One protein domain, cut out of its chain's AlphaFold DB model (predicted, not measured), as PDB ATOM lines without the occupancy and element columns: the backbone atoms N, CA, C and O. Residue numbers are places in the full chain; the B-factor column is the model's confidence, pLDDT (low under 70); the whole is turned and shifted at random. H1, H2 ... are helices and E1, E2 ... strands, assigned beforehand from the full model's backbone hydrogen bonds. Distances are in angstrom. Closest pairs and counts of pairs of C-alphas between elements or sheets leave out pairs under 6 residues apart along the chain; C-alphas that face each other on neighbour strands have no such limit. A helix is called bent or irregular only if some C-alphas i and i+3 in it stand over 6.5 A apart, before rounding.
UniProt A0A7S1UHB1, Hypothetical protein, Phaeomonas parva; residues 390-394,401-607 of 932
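This is residues 390 to 394 and 401 to 607 of the 932 residues of the protein "Hypothetical protein" of Phaeomonas parva (UniProt A0A7S1UHB1). The model has two lobes: one strongly twisted antiparallel sheet, curled like part of a barrel and folded back so that E4, E3, E2 and E1 face E6 and E5, and a smaller lobe of H5, H6, E8 and H7, apart from the sheet's strands, in which H5 and H7 meet near their last residues as a V. H4 packs beside E1, the short H1 and H2 are not on the sheet, and a long stretch with no named element, residues 477 to 515, joins E5 to E6. The printed part has 212 residues, with seven named helices and eight named strands in the order H1 H2 E1 H3 E2 E3 E4 E5 E6 E7 H4 H5 H6 E8 H7; the class is mixed, helices and strands. The sheet's order is E4 E3 E2 E1 E7 E6 E5. The whole is only just compact, close to loose, with a radius of gyration of the C-alphas of 20.0 A and spans of 59 by 50 by 45 A.

The sheet holds E1, residues 421 to 428 and 21.3 A long, from C-alpha 421 at (202.243, 254.021, 241.225); E2, 439 to 445; E3, 450 to 455; E4, 466 to 472; E5, 474 to 476; E6, 516 to 521; and E7, 527 to 536 and 24.2 A long. The helices are H1, 390 to 394, from C-alpha 390 at (207.435, 274.830, 252.392); H2, 407 to 417; H3, 433 to 437; H4, 538 to 546; H5, 555 to 570 and 23.9 A long; H6, 574 to 579; and H7, 589 to 607 and 27.4 A long, ending at C-alpha 607, (220.880, 274.140, 222.967). E8, 586 to 588, pairs with no named strand.

In this folded sheet, one sheet bent back on itself, E7 is the hinge and bends by 58 degrees at residue 533. E2 E3 E4 and E5 E6 E7 are meanders, each strand the antiparallel neighbour of the one before. N 424 and O 442 are 2.9 A apart between E1 and E2, and N 427 and O 532 are 2.8 A apart between E1 and E7, both within hydrogen-bond range. H4 is on the sheet at a height of 5.6 A, over none of its strands; its closest C-alphas with E1 are those of Thr 540 and Leu 422, 5.1 A. H3 only grazes the sheet. H5 and H7 touch at a steep tilt of 47 degrees, the same way, closest at the C-alphas of Val 570 and Ala 603, 6.0 A. H6 and H7 are close but not clearly touching. In H2, H4, H6 and H7 every O i to N i+4 pair is within hydrogen-bond range; H5 has 11 of 12, H1 0 of 1 with 1 of 2 O i to N i+3 pairs, and H3 0 of 1 with 2 of 2.

The C-alphas of Asn 460 and Asp 584, the two farthest apart, are 65.8 A apart. Residues 395 to 400 are not printed, and C-alphas 394 and 401 are 4.7 A apart across the cut. Of the links that are printed whole, E5 to E6 is long. The mean pLDDT of the printed part is 78.2, and it is under 70 at residues 390 to 394, 401 to 410, 480 to 501 and 546 to 554.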
ATOM      1  N   ASP A 390     208.732 274.605 251.752       56.12
ATOM      2  CA  ASP A 390     207.435 274.830 252.392       56.12
ATOM      3  C   ASP A 390     207.562 275.202 253.893       56.12
ATOM      4  O   ASP A 390     206.736 275.957 254.407       56.12
ATOM      5  N   ASP A 391     208.624 274.766 254.590       58.28
ATOM      6  CA  ASP A 391     208.862 275.076 256.016       58.28
ATOM      7  C   ASP A 391     209.343 276.520 256.246       58.28
ATOM      8  O   ASP A 391     209.046 277.130 257.278       58.28
ATOM      9  N   LEU A 392     210.064 277.095 255.277       54.72
ATOM     10  CA  LEU A 392     210.522 278.490 255.320       54.72
ATOM     11  C   LEU A 392     209.340 279.465 255.437       54.72
ATOM     12  O   LEU A 392     209.427 280.468 256.149       54.72
ATOM     13  N   PHE A 393     208.234 279.144 254.757       52.41
ATOM     14  CA  PHE A 393     207.010 279.938 254.756       52.41
ATOM     15  C   PHE A 393     206.379 279.979 256.151       52.41
ATOM     16  O   PHE A 393     206.066 281.053 256.661       52.41
ATOM     17  N   ALA A 394     206.282 278.829 256.821       53.09
ATOM     18  CA  ALA A 394     205.745 278.758 258.178       53.09
ATOM     19  C   ALA A 394     206.628 279.498 259.199       53.09
ATOM     20  O   ALA A 394     206.101 280.129 260.112       53.09
ATOM     21  N   PRO A 401     205.086 278.788 264.017       60.19
ATOM     22  CA  PRO A 401     204.888 278.171 262.715       60.19
ATOM     23  C   PRO A 401     203.517 277.488 262.671       60.19
ATOM     24  O   PRO A 401     203.306 276.428 263.262       60.19
ATOM     25  N   ALA A 402     202.571 278.111 261.970       56.19
ATOM     26  CA  ALA A 402     201.252 277.547 261.752       56.19
ATOM     27  C   ALA A 402     201.331 276.468 260.670       56.19
ATOM     28  O   ALA A 402     202.004 276.628 259.650       56.19
ATOM     29  N   THR A 403     200.620 275.359 260.867       55.41
ATOM     30  CA  THR A 403     200.460 274.366 259.806       55.41
ATOM     31  C   THR A 403     199.547 274.947 258.732       55.41
ATOM     32  O   THR A 403     198.381 275.203 259.011       55.41
ATOM     33  N   THR A 404     200.069 275.161 257.529       53.34
ATOM     34  CA  THR A 404     199.347 275.735 256.386       53.34
ATOM     35  C   THR A 404     198.084 274.937 256.023       53.34
ATOM     36  O   THR A 404     198.094 273.703 256.033       53.34
ATOM     37  N   ASP A 405     197.018 275.639 255.614       52.69
ATOM     38  CA  ASP A 405     195.705 275.073 255.228       52.69
ATOM     39  C   ASP A 405     195.763 274.087 254.042       52.69
ATOM     40  O   ASP A 405     194.860 273.270 253.841       52.69
ATOM     41  N   LYS A 406     196.873 274.093 253.289       53.53
ATOM     42  CA  LYS A 406     197.154 273.190 252.156       53.53
ATOM     43  C   LYS A 406     197.134 271.702 252.517       53.53
ATOM     44  O   LYS A 406     196.980 270.869 251.628       53.53
ATOM     45  N   LYS A 407     197.191 271.353 253.808       59.59
ATOM     46  CA  LYS A 407     197.065 269.961 254.264       59.59
ATOM     47  C   LYS A 407     195.753 269.302 253.841       59.59
ATOM     48  O   LYS A 407     195.749 268.092 253.670       59.59
ATOM     49  N   VAL A 408     194.656 270.044 253.655       63.72
ATOM     50  CA  VAL A 408     193.365 269.444 253.257       63.72
ATOM     51  C   VAL A 408     193.393 268.978 251.800       63.72
ATOM     52  O   VAL A 408     192.977 267.860 251.500       63.72
ATOM     53  N   GLU A 409     193.918 269.799 250.892       63.00
ATOM     54  CA  GLU A 409     194.058 269.436 249.478       63.00
ATOM     55  C   GLU A 409     195.115 268.352 249.273       63.00
ATOM     56  O   GLU A 409     194.883 267.403 248.524       63.00
ATOM     57  N   GLU A 410     196.246 268.452 249.976       66.06
ATOM     58  CA  GLU A 410     197.283 267.418 249.986       66.06
ATOM     59  C   GLU A 410     196.750 266.097 250.539       66.06
ATOM     60  O   GLU A 410     197.005 265.048 249.960       66.06
ATOM     61  N   TYR A 411     195.943 266.133 251.600       73.56
ATOM     62  CA  TYR A 411     195.296 264.946 252.151       73.56
ATOM     63  C   TYR A 411     194.280 264.338 251.179       73.56
ATOM     64  O   TYR A 411     194.260 263.123 250.989       73.56
ATOM     65  N   ASN A 412     193.465 265.160 250.517       76.12
ATOM     66  CA  ASN A 412     192.527 264.684 249.501       76.12
ATOM     67  C   ASN A 412     193.264 264.053 248.313       76.12
ATOM     68  O   ASN A 412     192.858 262.997 247.825       76.12
ATOM     69  N   ARG A 413     194.374 264.661 247.877       73.31
ATOM     70  CA  ARG A 413     195.245 264.114 246.830       73.31
ATOM     71  C   ARG A 413     195.892 262.809 247.274       73.31
ATOM     72  O   ARG A 413     195.847 261.838 246.523       73.31
ATOM     73  N   PHE A 414     196.411 262.759 248.496       77.69
ATOM     74  CA  PHE A 414     196.980 261.557 249.091       77.69
ATOM     75  C   PHE A 414     195.957 260.420 249.109       77.69
ATOM     76  O   PHE A 414     196.241 259.331 248.624       77.69
ATOM     77  N   MET A 415     194.731 260.687 249.568       81.69
ATOM     78  CA  MET A 415     193.651 259.696 249.606       81.69
ATOM     79  C   MET A 415     193.224 259.227 248.209       81.69
ATOM     80  O   MET A 415     192.944 258.046 248.014       81.69
ATOM     81  N   ALA A 416     193.196 260.125 247.220       78.62
ATOM     82  CA  ALA A 416     192.848 259.784 245.839       78.62
ATOM     83  C   ALA A 416     193.978 259.050 245.085       78.62
ATOM     84  O   ALA A 416     193.710 258.280 244.150       78.62
ATOM     85  N   GLY A 417     195.230 259.326 245.459       76.06
ATOM     86  CA  GLY A 417     196.458 258.811 244.858       76.06
ATOM     87  C   GLY A 417     197.071 257.615 245.587       76.06
ATOM     88  O   GLY A 417     198.019 257.023 245.066       76.06
ATOM     89  N   ASP A 418     196.548 257.239 246.759       79.94
ATOM     90  CA  ASP A 418     197.095 256.148 247.566       79.94
ATOM     91  C   ASP A 418     197.147 254.843 246.757       79.94
ATOM     92  O   ASP A 418     196.218 254.481 246.027       79.94
ATOM     93  N   LYS A 419     198.282 254.144 246.854       82.75
ATOM     94  CA  LYS A 419     198.623 252.913 246.106       82.75
ATOM     95  C   LYS A 419     198.678 253.032 244.577       82.75
ATOM     96  O   LYS A 419     198.955 252.025 243.922       82.75
ATOM     97  N   LYS A 420     198.485 254.213 243.984       87.31
ATOM     98  CA  LYS A 420     198.671 254.414 242.541       87.31
ATOM     99  C   LYS A 420     200.127 254.774 242.251       87.31
ATOM    100  O   LYS A 420     200.612 255.843 242.623       87.31
ATOM    101  N   VAL A 421     200.829 253.858 241.586       90.44
ATOM    102  CA  VAL A 421     202.243 254.021 241.225       90.44
ATOM    103  C   VAL A 421     202.397 253.875 239.722       90.44
ATOM    104  O   VAL A 421     202.069 252.830 239.164       90.44
ATOM    105  N   LEU A 422     202.919 254.913 239.076       90.31
ATOM    106  CA  LEU A 422     203.241 254.885 237.655       90.31
ATOM    107  C   LEU A 422     204.676 254.400 237.489       90.31
ATOM    108  O   LEU A 422     205.595 254.923 238.118       90.31
ATOM    109  N   ARG A 423     204.861 253.373 236.664       93.19
ATOM    110  CA  ARG A 423     206.166 252.782 236.367       93.19
ATOM    111  C   ARG A 423     206.570 253.060 234.930       93.19
ATOM    112  O   ARG A 423     205.797 252.781 234.006       93.19
ATOM    113  N   TYR A 424     207.791 253.552 234.772       93.25
ATOM    114  CA  TYR A 424     208.406 253.875 233.490       93.25
ATOM    115  C   TYR A 424     209.724 253.124 233.341       93.25
ATOM    116  O   TYR A 424     210.499 253.034 234.292       93.25
ATOM    117  N   LEU A 425     209.975 252.601 232.145       93.94
ATOM    118  CA  LEU A 425     211.241 251.975 231.786       93.94
ATOM    119  C   LEU A 425     212.153 253.038 231.173       93.94
ATOM    120  O   LEU A 425     211.746 253.745 230.251       93.94
ATOM    121  N   ALA A 426     213.371 253.151 231.689       93.75
ATOM    122  CA  ALA A 426     214.326 254.181 231.318       93.75
ATOM    123  C   ALA A 426     215.744 253.619 231.132       93.75
ATOM    124  O   ALA A 426     216.094 252.580 231.688       93.75
ATOM    125  N   LYS A 427     216.565 254.332 230.363       92.19
ATOM    126  CA  LYS A 427     218.004 254.088 230.180       92.19
ATOM    127  C   LYS A 427     218.783 255.347 230.532       92.19
ATOM    128  O   LYS A 427     218.227 256.440 230.464       92.19
ATOM    129  N   LEU A 428     220.042 255.207 230.931       90.12
ATOM    130  CA  LEU A 428     220.898 256.370 231.170       90.12
ATOM    131  C   LEU A 428     221.294 257.022 229.842       90.12
ATOM    132  O   LEU A 428     221.676 256.333 228.899       90.12
ATOM    133  N   GLU A 429     221.219 258.348 229.798       84.00
ATOM    134  CA  GLU A 429     221.672 259.171 228.675       84.00
ATOM    135  C   GLU A 429     223.066 259.749 228.983       84.00
ATOM    136  O   GLU A 429     223.388 260.003 230.145       84.00
ATOM    137  N   ASN A 430     223.889 259.991 227.955       74.25
ATOM    138  CA  ASN A 430     225.249 260.551 228.074       74.25
ATOM    139  C   ASN A 430     226.270 259.686 228.839       74.25
ATOM    140  O   ASN A 430     227.184 260.218 229.471       74.25
ATOM    141  N   VAL A 431     226.156 258.355 228.770       78.62
ATOM    142  CA  VAL A 431     227.118 257.437 229.405       78.62
ATOM    143  C   VAL A 431     227.727 256.487 228.375       78.62
ATOM    144  O   VAL A 431     227.032 255.949 227.515       78.62
ATOM    145  N   THR A 432     229.042 256.278 228.456       75.06
ATOM    146  CA  THR A 432     229.791 255.367 227.583       75.06
ATOM    147  C   THR A 432     230.144 254.069 228.315       75.06
ATOM    148  O   THR A 432     230.307 254.043 229.533       75.06
ATOM    149  N   GLY A 433     230.275 252.963 227.575       79.44
ATOM    150  CA  GLY A 433     230.680 251.668 228.134       79.44
ATOM    151  C   GLY A 433     229.511 250.805 228.617       79.44
ATOM    152  O   GLY A 433     228.461 250.774 227.989       79.44
ATOM    153  N   VAL A 434     229.711 250.054 229.704       80.12
ATOM    154  CA  VAL A 434     228.750 249.045 230.206       80.12
ATOM    155  C   VAL A 434     227.455 249.687 230.722       80.12
ATOM    156  O   VAL A 434     226.385 249.085 230.646       80.12
ATOM    157  N   ASP A 435     227.528 250.936 231.177       82.50
ATOM    158  CA  ASP A 435     226.388 251.648 231.754       82.50
ATOM    159  C   ASP A 435     225.277 251.977 230.746       82.50
ATOM    160  O   ASP A 435     224.122 252.115 231.147       82.50
ATOM    161  N   CYS A 436     225.571 252.030 229.440       82.25
ATOM    162  CA  CYS A 436     224.550 252.292 228.416       82.25
ATOM    163  C   CYS A 436     223.558 251.128 228.239       82.25
ATOM    164  O   CYS A 436     222.464 251.309 227.701       82.25
ATOM    165  N   GLN A 437     223.933 249.927 228.693       83.06
ATOM    166  CA  GLN A 437     223.095 248.729 228.629       83.06
ATOM    167  C   GLN A 437     222.190 248.580 229.859       83.06
ATOM    168  O   GLN A 437     221.324 247.706 229.867       83.06
ATOM    169  N   ARG A 438     222.377 249.411 230.893       88.94
ATOM    170  CA  ARG A 438     221.610 249.336 232.139       88.94
ATOM    171  C   ARG A 438     220.205 249.884 231.933       88.94
ATOM    172  O   ARG A 438     220.006 250.959 231.365       88.94
ATOM    173  N   GLU A 439     219.231 249.131 232.422       90.94
ATOM    174  CA  GLU A 439     217.819 249.492 232.384       90.94
ATOM    175  C   GLU A 439     217.355 249.859 233.785       90.94
ATOM    176  O   GLU A 439     217.734 249.226 234.766       90.94
ATOM    177  N   PHE A 440     216.530 250.892 233.879       93.31
ATOM    178  CA  PHE A 440     216.031 251.436 235.131       93.31
ATOM    179  C   PHE A 440     214.510 251.490 235.096       93.31
ATOM    180  O   PHE A 440     213.896 251.761 234.065       93.31
ATOM    181  N   VAL A 441     213.898 251.258 236.248       94.44
ATOM    182  CA  VAL A 441     212.468 251.416 236.485       94.44
ATOM    183  C   VAL A 441     212.271 252.639 237.366       94.44
ATOM    184  O   VAL A 441     212.670 252.657 238.532       94.44
ATOM    185  N   ILE A 442     211.652 253.671 236.807       94.69
ATOM    186  CA  ILE A 442     211.274 254.887 237.525       94.69
ATOM    187  C   ILE A 442     209.861 254.676 238.066       94.69
ATOM    188  O   ILE A 442     208.923 254.497 237.290       94.69
ATOM    189  N   ASN A 443     209.708 254.696 239.389       94.06
ATOM    190  CA  ASN A 443     208.411 254.645 240.058       94.06
ATOM    191  C   ASN A 443     208.011 256.056 240.504       94.06
ATOM    192  O   ASN A 443     208.711 256.657 241.322       94.06
ATOM    193  N   TYR A 444     206.875 256.542 240.011       92.12
ATOM    194  CA  TYR A 444     206.241 257.795 240.411       92.12
ATOM    195  C   TYR A 444     205.032 257.499 241.304       92.12
ATOM    196  O   TYR A 444     204.098 256.812 240.886       92.12
ATOM    197  N   PHE A 445     205.039 258.008 242.533       91.31
ATOM    198  CA  PHE A 445     203.962 257.814 243.505       91.31
ATOM    199  C   PHE A 445     202.980 258.989 243.436       91.31
ATOM    200  O   PHE A 445     203.322 260.086 243.867       91.31
ATOM    201  N   LEU A 446     201.757 258.758 242.942       86.31
ATOM    202  CA  LEU A 446     200.752 259.818 242.739       86.31
ATOM    203  C   LEU A 446     200.187 260.412 244.039       86.31
ATOM    204  O   LEU A 446     199.578 261.475 244.011       86.31
ATOM    205  N   ALA A 447     200.359 259.727 245.171       85.06
ATOM    206  CA  ALA A 447     199.891 260.213 246.467       85.06
ATOM    207  C   ALA A 447     200.683 261.439 246.961       85.06
ATOM    208  O   ALA A 447     200.093 262.349 247.534       85.06
ATOM    209  N   ASP A 448     202.000 261.462 246.716       82.00
ATOM    210  CA  ASP A 448     202.933 262.432 247.315       82.00
ATOM    211  C   ASP A 448     203.813 263.168 246.281       82.00
ATOM    212  O   ASP A 448     204.667 263.972 246.664       82.00
ATOM    213  N   ASP A 449     203.672 262.854 244.987       85.56
ATOM    214  CA  ASP A 449     204.533 263.322 243.884       85.56
ATOM    215  C   ASP A 449     206.024 263.001 244.096       85.56
ATOM    216  O   ASP A 449     206.939 263.753 243.750       85.56
ATOM    217  N   VAL A 450     206.280 261.849 244.718       89.75
ATOM    218  CA  VAL A 450     207.623 261.374 245.054       89.75
ATOM    219  C   VAL A 450     208.076 260.356 244.013       89.75
ATOM    220  O   VAL A 450     207.273 259.572 243.509       89.75
ATOM    221  N   ILE A 451     209.372 260.334 243.707       92.75
ATOM    222  CA  ILE A 451     209.957 259.450 242.696       92.75
ATOM    223  C   ILE A 451     211.000 258.543 243.348       92.75
ATOM    224  O   ILE A 451     211.722 258.951 244.254       92.75
ATOM    225  N   SER A 452     211.085 257.299 242.887       94.25
ATOM    226  CA  SER A 452     212.203 256.393 243.179       94.25
ATOM    227  C   SER A 452     212.683 255.742 241.890       94.25
ATOM    228  O   SER A 452     211.866 255.455 241.016       94.25
ATOM    229  N   VAL A 453     213.984 255.486 241.773       94.94
ATOM    230  CA  VAL A 453     214.559 254.810 240.601       94.94
ATOM    231  C   VAL A 453     215.195 253.506 241.049       94.94
ATOM    232  O   VAL A 453     216.015 253.491 241.967       94.94
ATOM    233  N   TYR A 454     214.798 252.412 240.413       94.50
ATOM    234  CA  TYR A 454     215.212 251.059 240.748       94.50
ATOM    235  C   TYR A 454     215.834 250.373 239.536       94.50
ATOM    236  O   TYR A 454     215.256 250.368 238.456       94.50
ATOM    237  N   GLU A 455     216.992 249.761 239.719       93.88
ATOM    238  CA  GLU A 455     217.661 248.944 238.717       93.88
ATOM    239  C   GLU A 455     217.376 247.456 238.990       93.88
ATOM    240  O   GLU A 455     217.761 246.939 240.045       93.88
ATOM    241  N   PRO A 456     216.702 246.732 238.079       91.19
ATOM    242  CA  PRO A 456     216.491 245.302 238.227       91.19
ATOM    243  C   PRO A 456     217.826 244.533 238.192       91.19
ATOM    244  O   PRO A 456     218.656 244.767 237.315       91.19
ATOM    245  N   PRO A 457     218.049 243.576 239.112       90.00
ATOM    246  CA  PRO A 457     219.279 242.792 239.136       90.00
ATOM    247  C   PRO A 457     219.327 241.800 237.966       90.00
ATOM    248  O   PRO A 457     218.496 240.896 237.863       90.00
ATOM    249  N   ILE A 458     220.341 241.934 237.109       88.88
ATOM    250  CA  ILE A 458     220.589 241.038 235.972       88.88
ATOM    251  C   ILE A 458     221.683 240.034 236.352       88.88
ATOM    252  O   ILE A 458     222.760 240.405 236.819       88.88
ATOM    253  N   ARG A 459     221.427 238.734 236.159       86.38
ATOM    254  CA  ARG A 459     222.431 237.690 236.431       86.38
ATOM    255  C   ARG A 459     223.605 237.818 235.461       86.38
ATOM    256  O   ARG A 459     223.396 238.026 234.272       86.38
ATOM    257  N   ASN A 460     224.822 237.616 235.964       85.12
ATOM    258  CA  ASN A 460     226.071 237.663 235.191       85.12
ATOM    259  C   ASN A 460     226.388 239.029 234.543       85.12
ATOM    260  O   ASN A 460     227.263 239.087 233.685       85.12
ATOM    261  N   SER A 461     225.733 240.125 234.953       81.50
ATOM    262  CA  SER A 461     226.051 241.480 234.469       81.50
ATOM    263  C   SER A 461     227.329 242.061 235.086       81.50
ATOM    264  O   SER A 461     227.913 242.988 234.537       81.50
ATOM    265  N   GLY A 462     227.747 241.550 236.251       82.75
ATOM    266  CA  GLY A 462     228.845 242.117 237.041       82.75
ATOM    267  C   GLY A 462     228.480 243.397 237.807       82.75
ATOM    268  O   GLY A 462     229.326 243.925 238.522       82.75
ATOM    269  N   ILE A 463     227.232 243.872 237.702       84.56
ATOM    270  CA  ILE A 463     226.727 245.082 238.360       84.56
ATOM    271  C   ILE A 463     225.666 244.685 239.386       84.56
ATOM    272  O   ILE A 463     224.747 243.918 239.090       84.56
ATOM    273  N   VAL A 464     225.792 245.207 240.606       84.88
ATOM    274  CA  VAL A 464     224.798 244.998 241.663       84.88
ATOM    275  C   VAL A 464     223.592 245.888 241.374       84.88
ATOM    276  O   VAL A 464     223.652 247.096 241.582       84.88
ATOM    277  N   GLY A 465     222.504 245.285 240.888       87.62
ATOM    278  CA  GLY A 465     221.215 245.967 240.760       87.62
ATOM    279  C   GLY A 465     220.584 246.258 242.125       87.62
ATOM    280  O   GLY A 465     220.908 245.617 243.129       87.62
ATOM    281  N   GLY A 466     219.665 247.219 242.168       89.81
ATOM    282  CA  GLY A 466     218.990 247.639 243.389       89.81
ATOM    283  C   GLY A 466     218.440 249.060 243.308       89.81
ATOM    284  O   GLY A 466     218.143 249.583 242.239       89.81
ATOM    285  N   LEU A 467     218.277 249.701 244.463       92.38
ATOM    286  CA  LEU A 467     217.789 251.075 244.545       92.38
ATOM    287  C   LEU A 467     218.861 252.051 244.037       92.38
ATOM    288  O   LEU A 467     219.898 252.206 244.676       92.38
ATOM    289  N   PHE A 468     218.593 252.713 242.911       91.19
ATOM    290  CA  PHE A 468     219.494 253.701 242.315       91.19
ATOM    291  C   PHE A 468     219.254 255.102 242.896       91.19
ATOM    292  O   PHE A 468     220.192 255.772 243.317       91.19
ATOM    293  N   LEU A 469     217.985 255.523 242.984       91.81
ATOM    294  CA  LEU A 469     217.574 256.751 243.670       91.81
ATOM    295  C   LEU A 469     216.500 256.434 244.702       91.81
ATOM    296  O   LEU A 469     215.455 255.860 244.377       91.81
ATOM    297  N   MET A 470     216.756 256.841 245.947       91.06
ATOM    298  CA  MET A 470     215.799 256.698 247.041       91.06
ATOM    299  C   MET A 470     214.524 257.494 246.767       91.06
ATOM    300  O   MET A 470     214.541 258.494 246.045       91.06
ATOM    301  N   ARG A 471     213.422 257.048 247.380       91.56
ATOM    302  CA  ARG A 471     212.123 257.720 247.321       91.56
ATOM    303  C   ARG A 471     212.271 259.161 247.836       91.56
ATOM    304  O   ARG A 471     212.463 259.367 249.029       91.56
ATOM    305  N   GLY A 472     212.201 260.134 246.931       88.62
ATOM    306  CA  GLY A 472     212.385 261.561 247.211       88.62
ATOM    307  C   GLY A 472     211.714 262.446 246.157       88.62
ATOM    308  O   GLY A 472     211.325 261.967 245.089       88.62
ATOM    309  N   LYS A 473     211.500 263.727 246.474       86.69
ATOM    310  CA  LYS A 473     211.018 264.706 245.492       86.69
ATOM    311  C   LYS A 473     212.216 265.226 244.698       86.69
ATOM    312  O   LYS A 473     213.201 265.670 245.288       86.69
ATOM    313  N   TYR A 474     212.120 265.190 243.373       88.31
ATOM    314  CA  TYR A 474     213.184 265.626 242.467       88.31
ATOM    315  C   TYR A 474     212.655 266.679 241.492       88.31
ATOM    316  O   TYR A 474     211.481 266.656 241.103       88.31
ATOM    317  N   LYS A 475     213.530 267.608 241.106       85.19
ATOM    318  CA  LYS A 475     213.236 268.650 240.122       85.19
ATOM    319  C   LYS A 475     213.705 268.199 238.733       85.19
ATOM    320  O   LYS A 475     214.644 267.415 238.602       85.19
ATOM    321  N   LYS A 476     213.027 268.675 237.692       86.69
ATOM    322  CA  LYS A 476     213.441 268.591 236.294       86.69
ATOM    323  C   LYS A 476     214.463 269.691 236.052       86.69
ATOM    324  O   LYS A 476     214.125 270.869 236.167       86.69
ATOM    325  N   HIS A 477     215.685 269.311 235.703       83.62
ATOM    326  CA  HIS A 477     216.694 270.272 235.289       83.62
ATOM    327  C   HIS A 477     216.427 270.700 233.845       83.62
ATOM    328  O   HIS A 477     216.547 269.896 232.914       83.62
ATOM    329  N   ILE A 478     216.067 271.966 233.662       78.88
ATOM    330  CA  ILE A 478     215.884 272.577 232.347       78.88
ATOM    331  C   ILE A 478     217.119 273.432 232.082       78.88
ATOM    332  O   ILE A 478     217.385 274.383 232.815       78.88
ATOM    333  N   LEU A 479     217.885 273.060 231.053       74.56
ATOM    334  CA  LEU A 479     219.019 273.856 230.584       74.56
ATOM    335  C   LEU A 479     218.495 275.210 230.115       74.56
ATOM    336  O   LEU A 479     217.550 275.250 229.337       74.56
ATOM    337  N   ALA A 480     219.103 276.292 230.577       69.44
ATOM    338  CA  ALA A 480     218.790 277.647 230.146       69.44
ATOM    339  C   ALA A 480     220.073 278.336 229.672       69.44
ATOM    340  O   ALA A 480     221.169 277.866 229.979       69.44
ATOM    341  N   LYS A 481     219.963 279.444 228.940       66.38
ATOM    342  CA  LYS A 481     221.095 280.354 228.709       66.38
ATOM    343  C   LYS A 481     221.212 281.389 229.829       66.38
ATOM    344  O   LYS A 481     220.198 281.934 230.228       66.38
ATOM    345  N   ASP A 482     222.420 281.703 230.285       59.22
ATOM    346  CA  ASP A 482     222.774 282.808 231.183       59.22
ATOM    347  C   ASP A 482     222.571 284.175 230.498       59.22
ATOM    348  O   ASP A 482     222.429 284.270 229.280       59.22
ATOM    349  N   MET A 483     222.637 285.274 231.266       53.78
ATOM    350  CA  MET A 483     222.542 286.662 230.750       53.78
ATOM    351  C   MET A 483     223.600 287.029 229.688       53.78
ATOM    352  O   MET A 483     223.456 288.031 229.001       53.78
ATOM    353  N   ILE A 484     224.665 286.232 229.557       53.72
ATOM    354  CA  ILE A 484     225.765 286.438 228.598       53.72
ATOM    355  C   ILE A 484     225.603 285.501 227.374       53.72
ATOM    356  O   ILE A 484     226.435 285.490 226.475       53.72
ATOM    357  N   GLY A 485     224.529 284.699 227.325       56.78
ATOM    358  CA  GLY A 485     224.237 283.766 226.230       56.78
ATOM    359  C   GLY A 485     224.915 282.394 226.340       56.78
ATOM    360  O   GLY A 485     224.692 281.544 225.479       56.78
ATOM    361  N   ASN A 486     225.700 282.150 227.394       60.59
ATOM    362  CA  ASN A 486     226.288 280.837 227.701       60.59
ATOM    363  C   ASN A 486     225.242 279.895 228.305       60.59
ATOM    364  O   ASN A 486     224.288 280.367 228.897       60.59
ATOM    365  N   ILE A 487     225.409 278.576 228.210       61.59
ATOM    366  CA  ILE A 487     224.507 277.625 228.885       61.59
ATOM    367  C   ILE A 487     224.736 277.709 230.403       61.59
ATOM    368  O   ILE A 487     225.874 277.551 230.850       61.59
ATOM    369  N   GLU A 488     223.672 277.951 231.176       59.16
ATOM    370  CA  GLU A 488     223.722 278.047 232.639       59.16
ATOM    371  C   GLU A 488     224.274 276.745 233.222       59.16
ATOM    372  O   GLU A 488     223.727 275.657 233.009       59.16
ATOM    373  N   LEU A 489     225.362 276.857 233.984       52.94
ATOM    374  CA  LEU A 489     225.883 275.744 234.764       52.94
ATOM    375  C   LEU A 489     225.256 275.783 236.165       52.94
ATOM    376  O   LEU A 489     225.251 276.843 236.798       52.94
ATOM    377  N   PRO A 490     224.763 274.646 236.688       49.53
ATOM    378  CA  PRO A 490     224.233 274.581 238.044       49.53
ATOM    379  C   PRO A 490     225.307 275.051 239.024       49.53
ATOM    380  O   PRO A 490     226.418 274.513 239.034       49.53
ATOM    381  N   VAL A 491     224.990 276.026 239.880       46.69
ATOM    382  CA  VAL A 491     225.901 276.455 240.951       46.69
ATOM    383  C   VAL A 491     225.827 275.421 242.076       46.69
ATOM    384  O   VAL A 491     225.200 275.619 243.118       46.69
ATOM    385  N   GLY A 492     226.430 274.261 241.830       36.12
ATOM    386  CA  GLY A 492     226.538 273.175 242.789       36.12
ATOM    387  C   GLY A 492     227.653 273.439 243.797       36.12
ATOM    388  O   GLY A 492     228.818 273.545 243.423       36.12
ATOM    389  N   GLY A 493     227.302 273.475 245.086       35.03
ATOM    390  CA  GLY A 493     228.259 273.352 246.192       35.03
ATOM    391  C   GLY A 493     228.412 274.602 247.061       35.03
ATOM    392  O   GLY A 493     229.325 275.399 246.875       35.03
ATOM    393  N   GLY A 494     227.560 274.742 248.080       36.44
ATOM    394  CA  GLY A 494     227.711 275.746 249.139       36.44
ATOM    395  C   GLY A 494     226.415 276.008 249.906       36.44
ATOM    396  O   GLY A 494     225.338 275.635 249.441       36.44
ATOM    397  N   LYS A 495     226.509 276.644 251.088       33.00
ATOM    398  CA  LYS A 495     225.344 277.129 251.858       33.00
ATOM    399  C   LYS A 495     224.454 277.975 250.934       33.00
ATOM    400  O   LYS A 495     224.843 279.081 250.571       33.00
ATOM    401  N   GLY A 496     223.296 277.434 250.557       48.31
ATOM    402  CA  GLY A 496     222.347 278.065 249.638       48.31
ATOM    403  C   GLY A 496     222.442 277.625 248.172       48.31
ATOM    404  O   GLY A 496     222.115 278.437 247.313       48.31
ATOM    405  N   GLY A 497     222.904 276.396 247.880       45.41
ATOM    406  CA  GLY A 497     222.946 275.817 246.527       45.41
ATOM    407  C   GLY A 497     221.668 276.110 245.740       45.41
ATOM    408  O   GLY A 497     220.588 275.638 246.090       45.41
ATOM    409  N   ARG A 498     221.794 276.963 244.720       55.81
ATOM    410  CA  ARG A 498     220.676 277.411 243.889       55.81
ATOM    411  C   ARG A 498     220.605 276.461 242.702       55.81
ATOM    412  O   ARG A 498     221.554 276.395 241.926       55.81
ATOM    413  N   GLY A 499     219.500 275.728 242.605       60.12
ATOM    414  CA  GLY A 499     219.152 274.926 241.435       60.12
ATOM    415  C   GLY A 499     219.109 275.731 240.134       60.12
ATOM    416  O   GLY A 499     219.251 276.959 240.155       60.12
ATOM    417  N   GLY A 500     218.886 275.055 239.002       63.75
ATOM    418  CA  GLY A 500     218.767 275.725 237.699       63.75
ATOM    419  C   GLY A 500     217.640 276.767 237.699       63.75
ATOM    420  O   GLY A 500     216.621 276.567 238.367       63.75
ATOM    421  N   CYS A 501     217.783 277.886 236.972       64.00
ATOM    422  CA  CYS A 501     216.803 278.980 237.050       64.00
ATOM    423  C   CYS A 501     215.393 278.566 236.590       64.00
ATOM    424  O   CYS A 501     214.411 279.012 237.176       64.00
ATOM    425  N   LEU A 502     215.305 277.664 235.609       71.56
ATOM    426  CA  LEU A 502     214.059 277.099 235.086       71.56
ATOM    427  C   LEU A 502     213.688 275.754 235.738       71.56
ATOM    428  O   LEU A 502     212.754 275.095 235.287       71.56
ATOM    429  N   SER A 503     214.403 275.313 236.778       77.00
ATOM    430  CA  SER A 503     214.110 274.038 237.441       77.00
ATOM    431  C   SER A 503     212.724 274.056 238.102       77.00
ATOM    432  O   SER A 503     212.333 275.019 238.768       77.00
ATOM    433  N   ARG A 504     211.960 272.973 237.917       81.12
ATOM    434  CA  ARG A 504     210.625 272.777 238.514       81.12
ATOM    435  C   ARG A 504     210.421 271.336 238.962       81.12
ATOM    436  O   ARG A 504     211.114 270.449 238.481       81.12
ATOM    437  N   TRP A 505     209.463 271.074 239.847       83.88
ATOM    438  CA  TRP A 505     209.134 269.707 240.270       83.88
ATOM    439  C   TRP A 505     208.691 268.828 239.089       83.88
ATOM    440  O   TRP A 505     208.022 269.302 238.164       83.88
ATOM    441  N   LEU A 506     209.104 267.556 239.113       86.75
ATOM    442  CA  LEU A 506     208.739 266.572 238.093       86.75
ATOM    443  C   LEU A 506     207.264 266.182 238.207       86.75
ATOM    444  O   LEU A 506     206.780 265.814 239.280       86.75
ATOM    445  N   VAL A 507     206.572 266.205 237.073       83.38
ATOM    446  CA  VAL A 507     205.145 265.879 236.954       83.38
ATOM    447  C   VAL A 507     205.009 264.600 236.115       83.38
ATOM    448  O   VAL A 507     205.860 264.360 235.256       83.38
ATOM    449  N   PRO A 508     203.967 263.761 236.288       83.12
ATOM    450  CA  PRO A 508     203.842 262.529 235.503       83.12
ATOM    451  C   PRO A 508     203.823 262.749 233.982       83.12
ATOM    452  O   PRO A 508     204.234 261.874 233.225       83.12
ATOM    453  N   THR A 509     203.379 263.926 233.531       80.31
ATOM    454  CA  THR A 509     203.316 264.329 232.117       80.31
ATOM    455  C   THR A 509     204.687 264.529 231.468       80.31
ATOM    456  O   THR A 509     204.786 264.524 230.238       80.31
ATOM    457  N   ASP A 510     205.749 264.665 232.270       83.69
ATOM    458  CA  ASP A 510     207.127 264.752 231.782       83.69
ATOM    459  C   ASP A 510     207.642 263.403 231.255       83.69
ATOM    460  O   ASP A 510     208.531 263.377 230.406       83.69
ATOM    461  N   PHE A 511     207.076 262.282 231.718       86.75
ATOM    462  CA  PHE A 511     207.532 260.934 231.385       86.75
ATOM    463  C   PHE A 511     206.777 260.371 230.174       86.75
ATOM    464  O   PHE A 511     205.744 259.716 230.309       86.75
ATOM    465  N   TYR A 512     207.318 260.597 228.977       83.38
ATOM    466  CA  TYR A 512     206.803 260.032 227.727       83.38
ATOM    467  C   TYR A 512     207.886 259.243 226.973       83.38
ATOM    468  O   TYR A 512     209.068 259.538 227.131       83.38
ATOM    469  N   PRO A 513     207.523 258.243 226.151       85.38
ATOM    470  CA  PRO A 513     208.490 257.466 225.381       85.38
ATOM    471  C   PRO A 513     209.336 258.376 224.484       85.38
ATOM    472  O   PRO A 513     208.799 259.200 223.750       85.38
ATOM    473  N   GLY A 514     210.657 258.237 224.565       83.38
ATOM    474  CA  GLY A 514     211.636 259.077 223.876       83.38
ATOM    475  C   GLY A 514     212.103 260.306 224.664       83.38
ATOM    476  O   GLY A 514     213.108 260.899 224.282       83.38
ATOM    477  N   ALA A 515     211.446 260.673 225.770       84.56
ATOM    478  CA  ALA A 515     211.825 261.839 226.569       84.56
ATOM    479  C   ALA A 515     213.189 261.659 227.243       84.56
ATOM    480  O   ALA A 515     213.445 260.618 227.849       84.56
ATOM    481  N   ILE A 516     214.021 262.702 227.213       87.56
ATOM    482  CA  ILE A 516     215.276 262.778 227.970       87.56
ATOM    483  C   ILE A 516     215.066 263.727 229.149       87.56
ATOM    484  O   ILE A 516     214.847 264.929 228.969       87.56
ATOM    485  N   ILE A 517     215.121 263.185 230.364       88.81
ATOM    486  CA  ILE A 517     214.826 263.909 231.599       88.81
ATOM    487  C   ILE A 517     216.064 263.914 232.486       88.81
ATOM    488  O   ILE A 517     216.510 262.869 232.957       88.81
ATOM    489  N   THR A 518     216.584 265.105 232.759       88.56
ATOM    490  CA  THR A 518     217.698 265.301 233.688       88.56
ATOM    491  C   THR A 518     217.160 265.600 235.079       88.56
ATOM    492  O   THR A 518     216.385 266.541 235.260       88.56
ATOM    493  N   PHE A 519     217.542 264.784 236.059       89.94
ATOM    494  CA  PHE A 519     217.068 264.927 237.434       89.94
ATOM    495  C   PHE A 519     217.937 265.931 238.192       89.94
ATOM    496  O   PHE A 519     219.153 265.964 238.026       89.94
ATOM    497  N   GLU A 520     217.322 266.712 239.070       85.31
ATOM    498  CA  GLU A 520     217.984 267.639 239.981       85.31
ATOM    499  C   GLU A 520     217.532 267.369 241.418       85.31
ATOM    500  O   GLU A 520     216.353 267.114 241.696       85.31
ATOM    501  N   HIS A 521     218.480 267.411 242.349       82.88
ATOM    502  CA  HIS A 521     218.198 267.211 243.760       82.88
ATOM    503  C   HIS A 521     217.480 268.429 244.355       82.88
ATOM    504  O   HIS A 521     218.020 269.535 244.369       82.88
ATOM    505  N   GLY A 522     216.285 268.213 244.915       73.00
ATOM    506  CA  GLY A 522     215.390 269.297 245.330       73.00
ATOM    507  C   GLY A 522     215.952 270.259 246.385       73.00
ATOM    508  O   GLY A 522     215.592 271.428 246.365       73.00
ATOM    509  N   GLN A 523     216.841 269.801 247.279       70.50
ATOM    510  CA  GLN A 523     217.396 270.638 248.361       70.50
ATOM    511  C   GLN A 523     218.752 271.272 248.040       70.50
ATOM    512  O   GLN A 523     219.079 272.328 248.569       70.50
ATOM    513  N   THR A 524     219.579 270.599 247.238       70.62
ATOM    514  CA  THR A 524     220.971 271.020 246.998       70.62
ATOM    515  C   THR A 524     221.151 271.679 245.638       70.62
ATOM    516  O   THR A 524     222.213 272.248 245.390       70.62
ATOM    517  N   GLY A 525     220.153 271.577 244.751       72.56
ATOM    518  CA  GLY A 525     220.233 272.056 243.371       72.56
ATOM    519  C   GLY A 525     221.238 271.284 242.513       72.56
ATOM    520  O   GLY A 525     221.597 271.719 241.422       72.56
ATOM    521  N   GLN A 526     221.751 270.156 243.015       76.88
ATOM    522  CA  GLN A 526     222.748 269.364 242.309       76.88
ATOM    523  C   GLN A 526     222.083 268.575 241.183       76.88
ATOM    524  O   GLN A 526     221.154 267.801 241.425       76.88
ATOM    525  N   VAL A 527     222.604 268.728 239.967       81.12
ATOM    526  CA  VAL A 527     222.205 267.907 238.824       81.12
ATOM    527  C   VAL A 527     222.693 266.472 239.022       81.12
ATOM    528  O   VAL A 527     223.852 266.231 239.360       81.12
ATOM    529  N   LEU A 528     221.770 265.532 238.853       86.19
ATOM    530  CA  LEU A 528     221.961 264.092 238.981       86.19
ATOM    531  C   LEU A 528     222.101 263.470 237.577       86.19
ATOM    532  O   LEU A 528     222.699 264.058 236.679       86.19
ATOM    533  N   SER A 529     221.573 262.263 237.380       87.88
ATOM    534  CA  SER A 529     221.622 261.546 236.104       87.88
ATOM    535  C   SER A 529     220.510 261.973 235.138       87.88
ATOM    536  O   SER A 529     219.414 262.362 235.555       87.88
ATOM    537  N   ALA A 530     220.791 261.855 233.838       89.69
ATOM    538  CA  ALA A 530     219.811 262.002 232.768       89.69
ATOM    539  C   ALA A 530     219.271 260.631 232.342       89.69
ATOM    540  O   ALA A 530     220.037 259.692 232.125       89.69
ATOM    541  N   PHE A 531     217.951 260.529 232.223       91.12
ATOM    542  CA  PHE A 531     217.249 259.302 231.874       91.12
ATOM    543  C   PHE A 531     216.467 259.477 230.577       91.12
ATOM    544  O   PHE A 531     215.633 260.376 230.468       91.12
ATOM    545  N   LYS A 532     216.692 258.577 229.622       91.38
ATOM    546  CA  LYS A 532     215.878 258.420 228.421       91.38
ATOM    547  C   LYS A 532     214.761 257.424 228.680       91.38
ATOM    548  O   LYS A 532     215.015 256.253 228.957       91.38
ATOM    549  N   ILE A 533     213.522 257.880 228.582       91.94
ATOM    550  CA  ILE A 533     212.340 257.046 228.785       91.94
ATOM    551  C   ILE A 533     212.118 256.189 227.539       91.94
ATOM    552  O   ILE A 533     212.006 256.695 226.428       91.94
ATOM    553  N   VAL A 534     212.049 254.875 227.717       91.00
ATOM    554  CA  VAL A 534     211.829 253.904 226.638       91.00
ATOM    555  C   VAL A 534     210.344 253.572 226.513       91.00
ATOM    556  O   VAL A 534     209.826 253.461 225.405       91.00
ATOM    557  N   GLY A 535     209.645 253.427 227.641       87.88
ATOM    558  CA  GLY A 535     208.238 253.038 227.663       87.88
ATOM    559  C   GLY A 535     207.642 253.022 229.066       87.88
ATOM    560  O   GLY A 535     208.268 253.454 230.034       87.88
ATOM    561  N   TYR A 536     206.421 252.510 229.176       89.25
ATOM    562  CA  TYR A 536     205.647 252.451 230.416       89.25
ATOM    563  C   TYR A 536     204.994 251.076 230.613       89.25
ATOM    564  O   TYR A 536     204.775 250.338 229.654       89.25
ATOM    565  N   ASP A 537     204.686 250.747 231.869       90.06
ATOM    566  CA  ASP A 537     203.884 249.575 232.255       90.06
ATOM    567  C   ASP A 537     202.468 249.662 231.643       90.06
ATOM    568  O   ASP A 537     201.951 250.752 231.400       90.06
ATOM    569  N   GLU A 538     201.814 248.524 231.417       87.56
ATOM    570  CA  GLU A 538     200.425 248.443 230.964       87.56
ATOM    571  C   GLU A 538     199.465 249.184 231.912       87.56
ATOM    572  O   GLU A 538     198.517 249.828 231.457       87.56
ATOM    573  N   TYR A 539     199.724 249.149 233.225       87.50
ATOM    574  CA  TYR A 539     198.955 249.933 234.200       87.50
ATOM    575  C   TYR A 539     199.119 251.438 233.968       87.50
ATOM    576  O   TYR A 539     198.130 252.157 233.820       87.50
ATOM    577  N   THR A 540     200.367 251.903 233.875       87.06
ATOM    578  CA  THR A 540     200.695 253.304 233.583       87.06
ATOM    579  C   THR A 540     200.062 253.738 232.266       87.06
ATOM    580  O   THR A 540     199.449 254.797 232.203       87.06
ATOM    581  N   ARG A 541     200.138 252.890 231.235       84.06
ATOM    582  CA  ARG A 541     199.536 253.130 229.927       84.06
ATOM    583  C   ARG A 541     198.030 253.351 230.024       84.06
ATOM    584  O   ARG A 541     197.536 254.335 229.497       84.06
ATOM    585  N   LYS A 542     197.307 252.487 230.744       83.88
ATOM    586  CA  LYS A 542     195.850 252.619 230.931       83.88
ATOM    587  C   LYS A 542     195.464 253.904 231.653       83.88
ATOM    588  O   LYS A 542     194.443 254.488 231.316       83.88
ATOM    589  N   ILE A 543     196.256 254.350 232.625       81.12
ATOM    590  CA  ILE A 543     195.961 255.597 233.340       81.12
ATOM    591  C   ILE A 543     196.292 256.808 232.466       81.12
ATOM    592  O   ILE A 543     195.466 257.708 232.350       81.12
ATOM    593  N   VAL A 544     197.462 256.821 231.824       75.25
ATOM    594  CA  VAL A 544     197.910 257.941 230.982       75.25
ATOM    595  C   VAL A 544     197.046 258.085 229.722       75.25
ATOM    596  O   VAL A 544     196.727 259.204 229.334       75.25
ATOM    597  N   GLU A 545     196.637 256.980 229.090       72.69
ATOM    598  CA  GLU A 545     195.808 256.993 227.873       72.69
ATOM    599  C   GLU A 545     194.295 257.005 228.169       72.69
ATOM    600  O   GLU A 545     193.518 257.514 227.360       72.69
ATOM    601  N   GLY A 546     193.855 256.438 229.298       64.88
ATOM    602  CA  GLY A 546     192.440 256.167 229.577       64.88
ATOM    603  C   GLY A 546     191.780 257.067 230.622       64.88
ATOM    604  O   GLY A 546     190.575 257.303 230.525       64.88
ATOM    605  N   ASP A 547     192.520 257.594 231.602       64.00
ATOM    606  CA  ASP A 547     191.931 258.332 232.723       64.00
ATOM    607  C   ASP A 547     192.095 259.853 232.571       64.00
ATOM    608  O   ASP A 547     192.946 260.500 233.186       64.00
ATOM    609  N   ARG A 548     191.216 260.444 231.750       57.97
ATOM    610  CA  ARG A 548     191.119 261.902 231.540       57.97
ATOM    611  C   ARG A 548     190.783 262.690 232.815       57.97
ATOM    612  O   ARG A 548     190.849 263.913 232.791       57.97
ATOM    613  N   THR A 549     190.392 262.027 233.908       55.97
ATOM    614  CA  THR A 549     190.065 262.699 235.177       55.97
ATOM    615  C   THR A 549     191.310 262.989 236.015       55.97
ATOM    616  O   THR A 549     191.406 264.063 236.606       55.97
ATOM    617  N   LEU A 550     192.289 262.076 236.012       57.56
ATOM    618  CA  LEU A 550     193.590 262.252 236.669       57.56
ATOM    619  C   LEU A 550     194.579 263.023 235.784       57.56
ATOM    620  O   LEU A 550     195.411 263.766 236.302       57.56
ATOM    621  N   PHE A 551     194.453 262.893 234.458       61.25
ATOM    622  CA  PHE A 551     195.256 263.611 233.464       61.25
ATOM    623  C   PHE A 551     194.361 264.419 232.509       61.25
ATOM    624  O   PHE A 551     194.144 264.022 231.365       61.25
ATOM    625  N   PRO A 552     193.824 265.571 232.952       53.31
ATOM    626  CA  PRO A 552     192.825 266.341 232.209       53.31
ATOM    627  C   PRO A 552     193.414 267.235 231.108       53.31
ATOM    628  O   PRO A 552     192.747 268.184 230.682       53.31
ATOM    629  N   LEU A 553     194.661 267.000 230.687       60.28
ATOM    630  CA  LEU A 553     195.299 267.783 229.633       60.28
ATOM    631  C   LEU A 553     195.023 267.130 228.265       60.28
ATOM    632  O   LEU A 553     195.384 265.967 228.064       60.28
ATOM    633  N   PRO A 554     194.386 267.849 227.322       66.44
ATOM    634  CA  PRO A 554     194.404 267.506 225.904       66.44
ATOM    635  C   PRO A 554     195.838 267.240 225.425       66.44
ATOM    636  O   PRO A 554     196.778 267.885 225.892       66.44
ATOM    637  N   GLN A 555     196.019 266.335 224.457       71.19
ATOM    638  CA  GLN A 555     197.353 266.065 223.898       71.19
ATOM    639  C   GLN A 555     198.009 267.330 223.316       71.19
ATOM    640  O   GLN A 555     199.211 267.526 223.472       71.19
ATOM    641  N   VAL A 556     197.205 268.242 222.762       75.44
ATOM    642  CA  VAL A 556     197.645 269.543 222.237       75.44
ATOM    643  C   VAL A 556     198.261 270.447 223.316       75.44
ATOM    644  O   VAL A 556     199.287 271.090 223.078       75.44
ATOM    645  N   ASP A 557     197.709 270.455 224.530       76.31
ATOM    646  CA  ASP A 557     198.239 271.262 225.640       76.31
ATOM    647  C   ASP A 557     199.597 270.718 226.113       76.31
ATOM    648  O   ASP A 557     200.489 271.482 226.485       76.31
ATOM    649  N   LEU A 558     199.803 269.397 226.035       77.00
ATOM    650  CA  LEU A 558     201.098 268.777 226.333       77.00
ATOM    651  C   LEU A 558     202.168 269.183 225.313       77.00
ATOM    652  O   LEU A 558     203.300 269.472 225.704       77.00
ATOM    653  N   TYR A 559     201.829 269.223 224.020       83.19
ATOM    654  CA  TYR A 559     202.749 269.692 222.976       83.19
ATOM    655  C   TYR A 559     203.098 271.164 223.172       83.19
ATOM    656  O   TYR A 559     204.267 271.538 223.084       83.19
ATOM    657  N   THR A 560     202.105 271.968 223.546       83.06
ATOM    658  CA  THR A 560     202.296 273.378 223.878       83.06
ATOM    659  C   THR A 560     203.271 273.556 225.040       83.06
ATOM    660  O   THR A 560     204.239 274.299 224.905       83.06
ATOM    661  N   MET A 561     203.062 272.872 226.170       79.06
ATOM    662  CA  MET A 561     203.948 272.982 227.338       79.06
ATOM    663  C   MET A 561     205.397 272.618 226.993       79.06
ATOM    664  O   MET A 561     206.335 273.275 227.444       79.06
ATOM    665  N   ARG A 562     205.589 271.586 226.162       82.69
ATOM    666  CA  ARG A 562     206.918 271.153 225.698       82.69
ATOM    667  C   ARG A 562     207.577 272.185 224.792       82.69
ATOM    668  O   ARG A 562     208.767 272.456 224.943       82.69
ATOM    669  N   PHE A 563     206.811 272.761 223.870       85.44
ATOM    670  CA  PHE A 563     207.300 273.815 222.992       85.44
ATOM    671  C   PHE A 563     207.649 275.083 223.784       85.44
ATOM    672  O   PHE A 563     208.732 275.636 223.607       85.44
ATOM    673  N   ALA A 564     206.801 275.482 224.736       84.00
ATOM    674  CA  ALA A 564     207.049 276.619 225.619       84.00
ATOM    675  C   ALA A 564     208.312 276.424 226.481       84.00
ATOM    676  O   ALA A 564     209.116 277.346 226.614       84.00
ATOM    677  N   GLU A 565     208.545 275.214 227.009       80.19
ATOM    678  CA  GLU A 565     209.778 274.875 227.736       80.19
ATOM    679  C   GLU A 565     211.032 275.078 226.869       80.19
ATOM    680  O   GLU A 565     212.005 275.679 227.328       80.19
ATOM    681  N   LEU A 566     211.001 274.616 225.615       82.69
ATOM    682  CA  LEU A 566     212.120 274.748 224.678       82.69
ATOM    683  C   LEU A 566     212.407 276.217 224.334       82.69
ATOM    684  O   LEU A 566     213.552 276.666 224.381       82.69
ATOM    685  N   VAL A 567     211.371 276.981 224.009       81.88
ATOM    686  CA  VAL A 567     211.509 278.389 223.620       81.88
ATOM    687  C   VAL A 567     212.046 279.231 224.783       81.88
ATOM    688  O   VAL A 567     212.978 280.019 224.610       81.88
ATOM    689  N   MET A 568     211.548 278.999 226.000       77.12
ATOM    690  CA  MET A 568     212.045 279.698 227.185       77.12
ATOM    691  C   MET A 568     213.490 279.371 227.534       77.12
ATOM    692  O   MET A 568     214.218 280.263 227.971       77.12
ATOM    693  N   SER A 569     213.932 278.127 227.326       77.25
ATOM    694  CA  SER A 569     215.330 277.768 227.587       77.25
ATOM    695  C   SER A 569     216.334 278.584 226.764       77.25
ATOM    696  O   SER A 569     217.439 278.851 227.240       77.25
ATOM    697  N   VAL A 570     215.944 279.040 225.568       77.06
ATOM    698  CA  VAL A 570     216.793 279.863 224.683       77.06
ATOM    699  C   VAL A 570     216.595 281.364 224.911       77.06
ATOM    700  O   VAL A 570     217.422 282.151 224.459       77.06
ATOM    701  N   ARG A 571     215.553 281.759 225.657       73.12
ATOM    702  CA  ARG A 571     215.149 283.158 225.886       73.12
ATOM    703  C   ARG A 571     214.881 283.925 224.585       73.12
ATOM    704  O   ARG A 571     215.177 285.109 224.492       73.12
ATOM    705  N   THR A 572     214.334 283.259 223.569       74.69
ATOM    706  CA  THR A 572     213.967 283.931 222.316       74.69
ATOM    707  C   THR A 572     212.719 284.784 222.512       74.69
ATOM    708  O   THR A 572     211.738 284.335 223.107       74.69
ATOM    709  N   ASN A 573     212.731 286.012 221.991       79.12
ATOM    710  CA  ASN A 573     211.519 286.818 221.927       79.12
ATOM    711  C   ASN A 573     210.649 286.305 220.773       79.12
ATOM    712  O   ASN A 573     210.914 286.549 219.596       79.12
ATOM    713  N   VAL A 574     209.628 285.524 221.125       81.12
ATOM    714  CA  VAL A 574     208.737 284.878 220.153       81.12
ATOM    715  C   VAL A 574     207.955 285.921 219.369       81.12
ATOM    716  O   VAL A 574     207.730 285.757 218.173       81.12
ATOM    717  N   ARG A 575     207.553 287.001 220.043       82.62
ATOM    718  CA  ARG A 575     206.705 288.039 219.461       82.62
ATOM    719  C   ARG A 575     207.448 288.784 218.355       82.62
ATOM    720  O   ARG A 575     206.905 288.904 217.263       82.62
ATOM    721  N   ASP A 576     208.700 289.158 218.606       82.69
ATOM    722  CA  ASP A 576     209.557 289.833 217.623       82.69
ATOM    723  C   ASP A 576     209.789 288.946 216.389       82.69
ATOM    724  O   ASP A 576     209.671 289.415 215.260       82.69
ATOM    725  N   TYR A 577     210.014 287.640 216.593       84.88
ATOM    726  CA  TYR A 577     210.217 286.680 215.501       84.88
ATOM    727  C   TYR A 577     209.025 286.614 214.533       84.88
ATOM    728  O   TYR A 577     209.207 286.545 213.316       84.88
ATOM    729  N   PHE A 578     207.796 286.641 215.058       86.38
ATOM    730  CA  PHE A 578     206.597 286.676 214.220       86.38
ATOM    731  C   PHE A 578     206.338 288.072 213.639       86.38
ATOM    732  O   PHE A 578     205.960 288.175 212.472       86.38
ATOM    733  N   GLN A 579     206.575 289.137 214.411       85.19
ATOM    734  CA  GLN A 579     206.327 290.519 213.999       85.19
ATOM    735  C   GLN A 579     207.236 290.971 212.846       85.19
ATOM    736  O   GLN A 579     206.773 291.691 211.963       85.19
ATOM    737  N   GLU A 580     208.497 290.524 212.809       85.06
ATOM    738  CA  GLU A 580     209.423 290.804 211.699       85.06
ATOM    739  C   GLU A 580     208.903 290.288 210.350       85.06
ATOM    740  O   GLU A 580     209.169 290.888 209.308       85.06
ATOM    741  N   GLN A 581     208.157 289.180 210.359       84.44
ATOM    742  CA  GLN A 581     207.651 288.549 209.139       84.44
ATOM    743  C   GLN A 581     206.206 288.932 208.818       84.44
ATOM    744  O   GLN A 581     205.845 289.044 207.647       84.44
ATOM    745  N   TYR A 582     205.385 289.144 209.848       86.06
ATOM    746  CA  TYR A 582     203.968 289.478 209.739       86.06
ATOM    747  C   TYR A 582     203.606 290.598 210.732       86.06
ATOM    748  O   TYR A 582     203.111 290.320 211.825       86.06
ATOM    749  N   PRO A 583     203.803 291.879 210.369       81.06
ATOM    750  CA  PRO A 583     203.499 293.013 211.248       81.06
ATOM    751  C   PRO A 583     202.013 293.124 211.618       81.06
ATOM    752  O   PRO A 583     201.683 293.576 212.709       81.06
ATOM    753  N   ASP A 584     201.123 292.664 210.732       75.31
ATOM    754  CA  ASP A 584     199.667 292.823 210.849       75.31
ATOM    755  C   ASP A 584     198.998 291.839 211.831       75.31
ATOM    756  O   ASP A 584     197.776 291.829 211.964       75.31
ATOM    757  N   GLY A 585     199.754 290.961 212.503       78.50
ATOM    758  CA  GLY A 585     199.188 290.016 213.482       78.50
ATOM    759  C   GLY A 585     198.642 288.707 212.893       78.50
ATOM    760  O   GLY A 585     198.482 287.723 213.620       78.50
ATOM    761  N   ILE A 586     198.375 288.681 211.583       85.19
ATOM    762  CA  ILE A 586     197.634 287.619 210.885       85.19
ATOM    763  C   ILE A 586     198.581 286.778 210.022       85.19
ATOM    764  O   ILE A 586     199.278 287.306 209.156       85.19
ATOM    765  N   VAL A 587     198.555 285.455 210.205       86.19
ATOM    766  CA  VAL A 587     199.404 284.501 209.472       86.19
ATOM    767  C   VAL A 587     198.549 283.395 208.834       86.19
ATOM    768  O   VAL A 587     197.717 282.799 209.520       86.19
ATOM    769  N   PRO A 588     198.737 283.063 207.542       88.75
ATOM    770  CA  PRO A 588     198.121 281.881 206.934       88.75
ATOM    771  C   PRO A 588     198.617 280.579 207.579       88.75
ATOM    772  O   PRO A 588     199.813 280.447 207.844       88.75
ATOM    773  N   VAL A 589     197.741 279.582 207.758       87.50
ATOM    774  CA  VAL A 589     198.053 278.332 208.493       87.50
ATOM    775  C   VAL A 589     199.322 277.632 207.990       87.50
ATOM    776  O   VAL A 589     200.201 277.316 208.785       87.50
ATOM    777  N   ALA A 590     199.475 277.465 206.673       85.19
ATOM    778  CA  ALA A 590     200.645 276.793 206.093       85.19
ATOM    779  C   ALA A 590     201.968 277.525 206.387       85.19
ATOM    780  O   ALA A 590     202.996 276.899 206.623       85.19
ATOM    781  N   LYS A 591     201.944 278.865 206.401       87.56
ATOM    782  CA  LYS A 591     203.121 279.674 206.744       87.56
ATOM    783  C   LYS A 591     203.390 279.657 208.242       87.56
ATOM    784  O   LYS A 591     204.542 279.649 208.655       87.56
ATOM    785  N   PHE A 592     202.341 279.591 209.051       87.38
ATOM    786  CA  PHE A 592     202.467 279.478 210.494       87.38
ATOM    787  C   PHE A 592     203.142 278.161 210.919       87.38
ATOM    788  O   PHE A 592     204.029 278.189 211.770       87.38
ATOM    789  N   GLU A 593     202.805 277.030 210.288       86.94
ATOM    790  CA  GLU A 593     203.481 275.742 210.532       86.94
ATOM    791  C   GLU A 593     204.991 275.815 210.248       86.94
ATOM    792  O   GLU A 593     205.798 275.373 211.069       86.94
ATOM    793  N   GLU A 594     205.383 276.426 209.121       87.62
ATOM    794  CA  GLU A 594     206.794 276.639 208.764       87.62
ATOM    795  C   GLU A 594     207.528 277.492 209.811       87.62
ATOM    796  O   GLU A 594     208.666 277.184 210.167       87.62
ATOM    797  N   LEU A 595     206.879 278.532 210.345       87.38
ATOM    798  CA  LEU A 595     207.472 279.421 211.348       87.38
ATOM    799  C   LEU A 595     207.649 278.759 212.707       87.38
ATOM    800  O   LEU A 595     208.698 278.917 213.331       87.38
ATOM    801  N   VAL A 596     206.659 277.993 213.164       87.19
ATOM    802  CA  VAL A 596     206.758 277.249 214.428       87.19
ATOM    803  C   VAL A 596     207.850 276.180 214.331       87.19
ATOM    804  O   VAL A 596     208.668 276.048 215.245       87.19
ATOM    805  N   ALA A 597     207.931 275.473 213.200       87.69
ATOM    806  CA  ALA A 597     209.006 274.521 212.936       87.69
ATOM    807  C   ALA A 597     210.384 275.207 212.855       87.69
ATOM    808  O   ALA A 597     211.361 274.696 213.407       87.69
ATOM    809  N   GLY A 598     210.466 276.383 212.224       87.25
ATOM    810  CA  GLY A 598     211.677 277.202 212.171       87.25
ATOM    811  C   GLY A 598     212.144 277.646 213.558       87.25
ATOM    812  O   GLY A 598     213.318 277.483 213.895       87.25
ATOM    813  N   LEU A 599     211.222 278.117 214.404       86.25
ATOM    814  CA  LEU A 599     211.513 278.512 215.783       86.25
ATOM    815  C   LEU A 599     212.022 277.325 216.615       86.25
ATOM    816  O   LEU A 599     212.997 277.463 217.357       86.25
ATOM    817  N   GLN A 600     211.423 276.141 216.442       86.50
ATOM    818  CA  GLN A 600     211.891 274.909 217.076       86.50
ATOM    819  C   GLN A 600     213.329 274.562 216.668       86.50
ATOM    820  O   GLN A 600     214.160 274.265 217.525       86.50
ATOM    821  N   GLN A 601     213.632 274.604 215.368       85.56
ATOM    822  CA  GLN A 601     214.960 274.271 214.846       85.56
ATOM    823  C   GLN A 601     216.033 275.245 215.334       85.56
ATOM    824  O   GLN A 601     217.130 274.814 215.700       85.56
ATOM    825  N   LEU A 602     215.718 276.545 215.385       85.25
ATOM    826  CA  LEU A 602     216.610 277.550 215.962       85.25
ATOM    827  C   LEU A 602     216.893 277.242 217.433       85.25
ATOM    828  O   LEU A 602     218.054 277.195 217.837       85.25
ATOM    829  N   ALA A 603     215.854 276.946 218.217       82.44
ATOM    830  CA  ALA A 603     216.027 276.649 219.630       82.44
ATOM    831  C   ALA A 603     216.842 275.362 219.875       82.44
ATOM    832  O   ALA A 603     217.706 275.322 220.753       82.44
ATOM    833  N   MET A 604     216.624 274.321 219.065       82.56
ATOM    834  CA  MET A 604     217.374 273.059 219.128       82.56
ATOM    835  C   MET A 604     218.850 273.236 218.786       82.56
ATOM    836  O   MET A 604     219.707 272.695 219.487       82.56
ATOM    837  N   ARG A 605     219.157 274.015 217.740       82.62
ATOM    838  CA  ARG A 605     220.534 274.306 217.322       82.62
ATOM    839  C   ARG A 605     221.319 275.018 218.419       82.62
ATOM    840  O   ARG A 605     222.483 274.697 218.635       82.62
ATOM    841  N   GLU A 606     220.682 275.963 219.099       77.50
ATOM    842  CA  GLU A 606     221.309 276.766 220.152       77.50
ATOM    843  C   GLU A 606     221.573 275.971 221.442       77.50
ATOM    844  O   GLU A 606     222.542 276.255 222.144       77.50
ATOM    845  N   LEU A 607     220.740 274.975 221.761       74.06
ATOM    846  CA  LEU A 607     220.880 274.140 222.967       74.06
ATOM    847  C   LEU A 607     221.609 272.811 222.732       74.06
ATOM    848  O   LEU A 607     221.969 272.147 223.702       74.06
TER     849      LEU A 607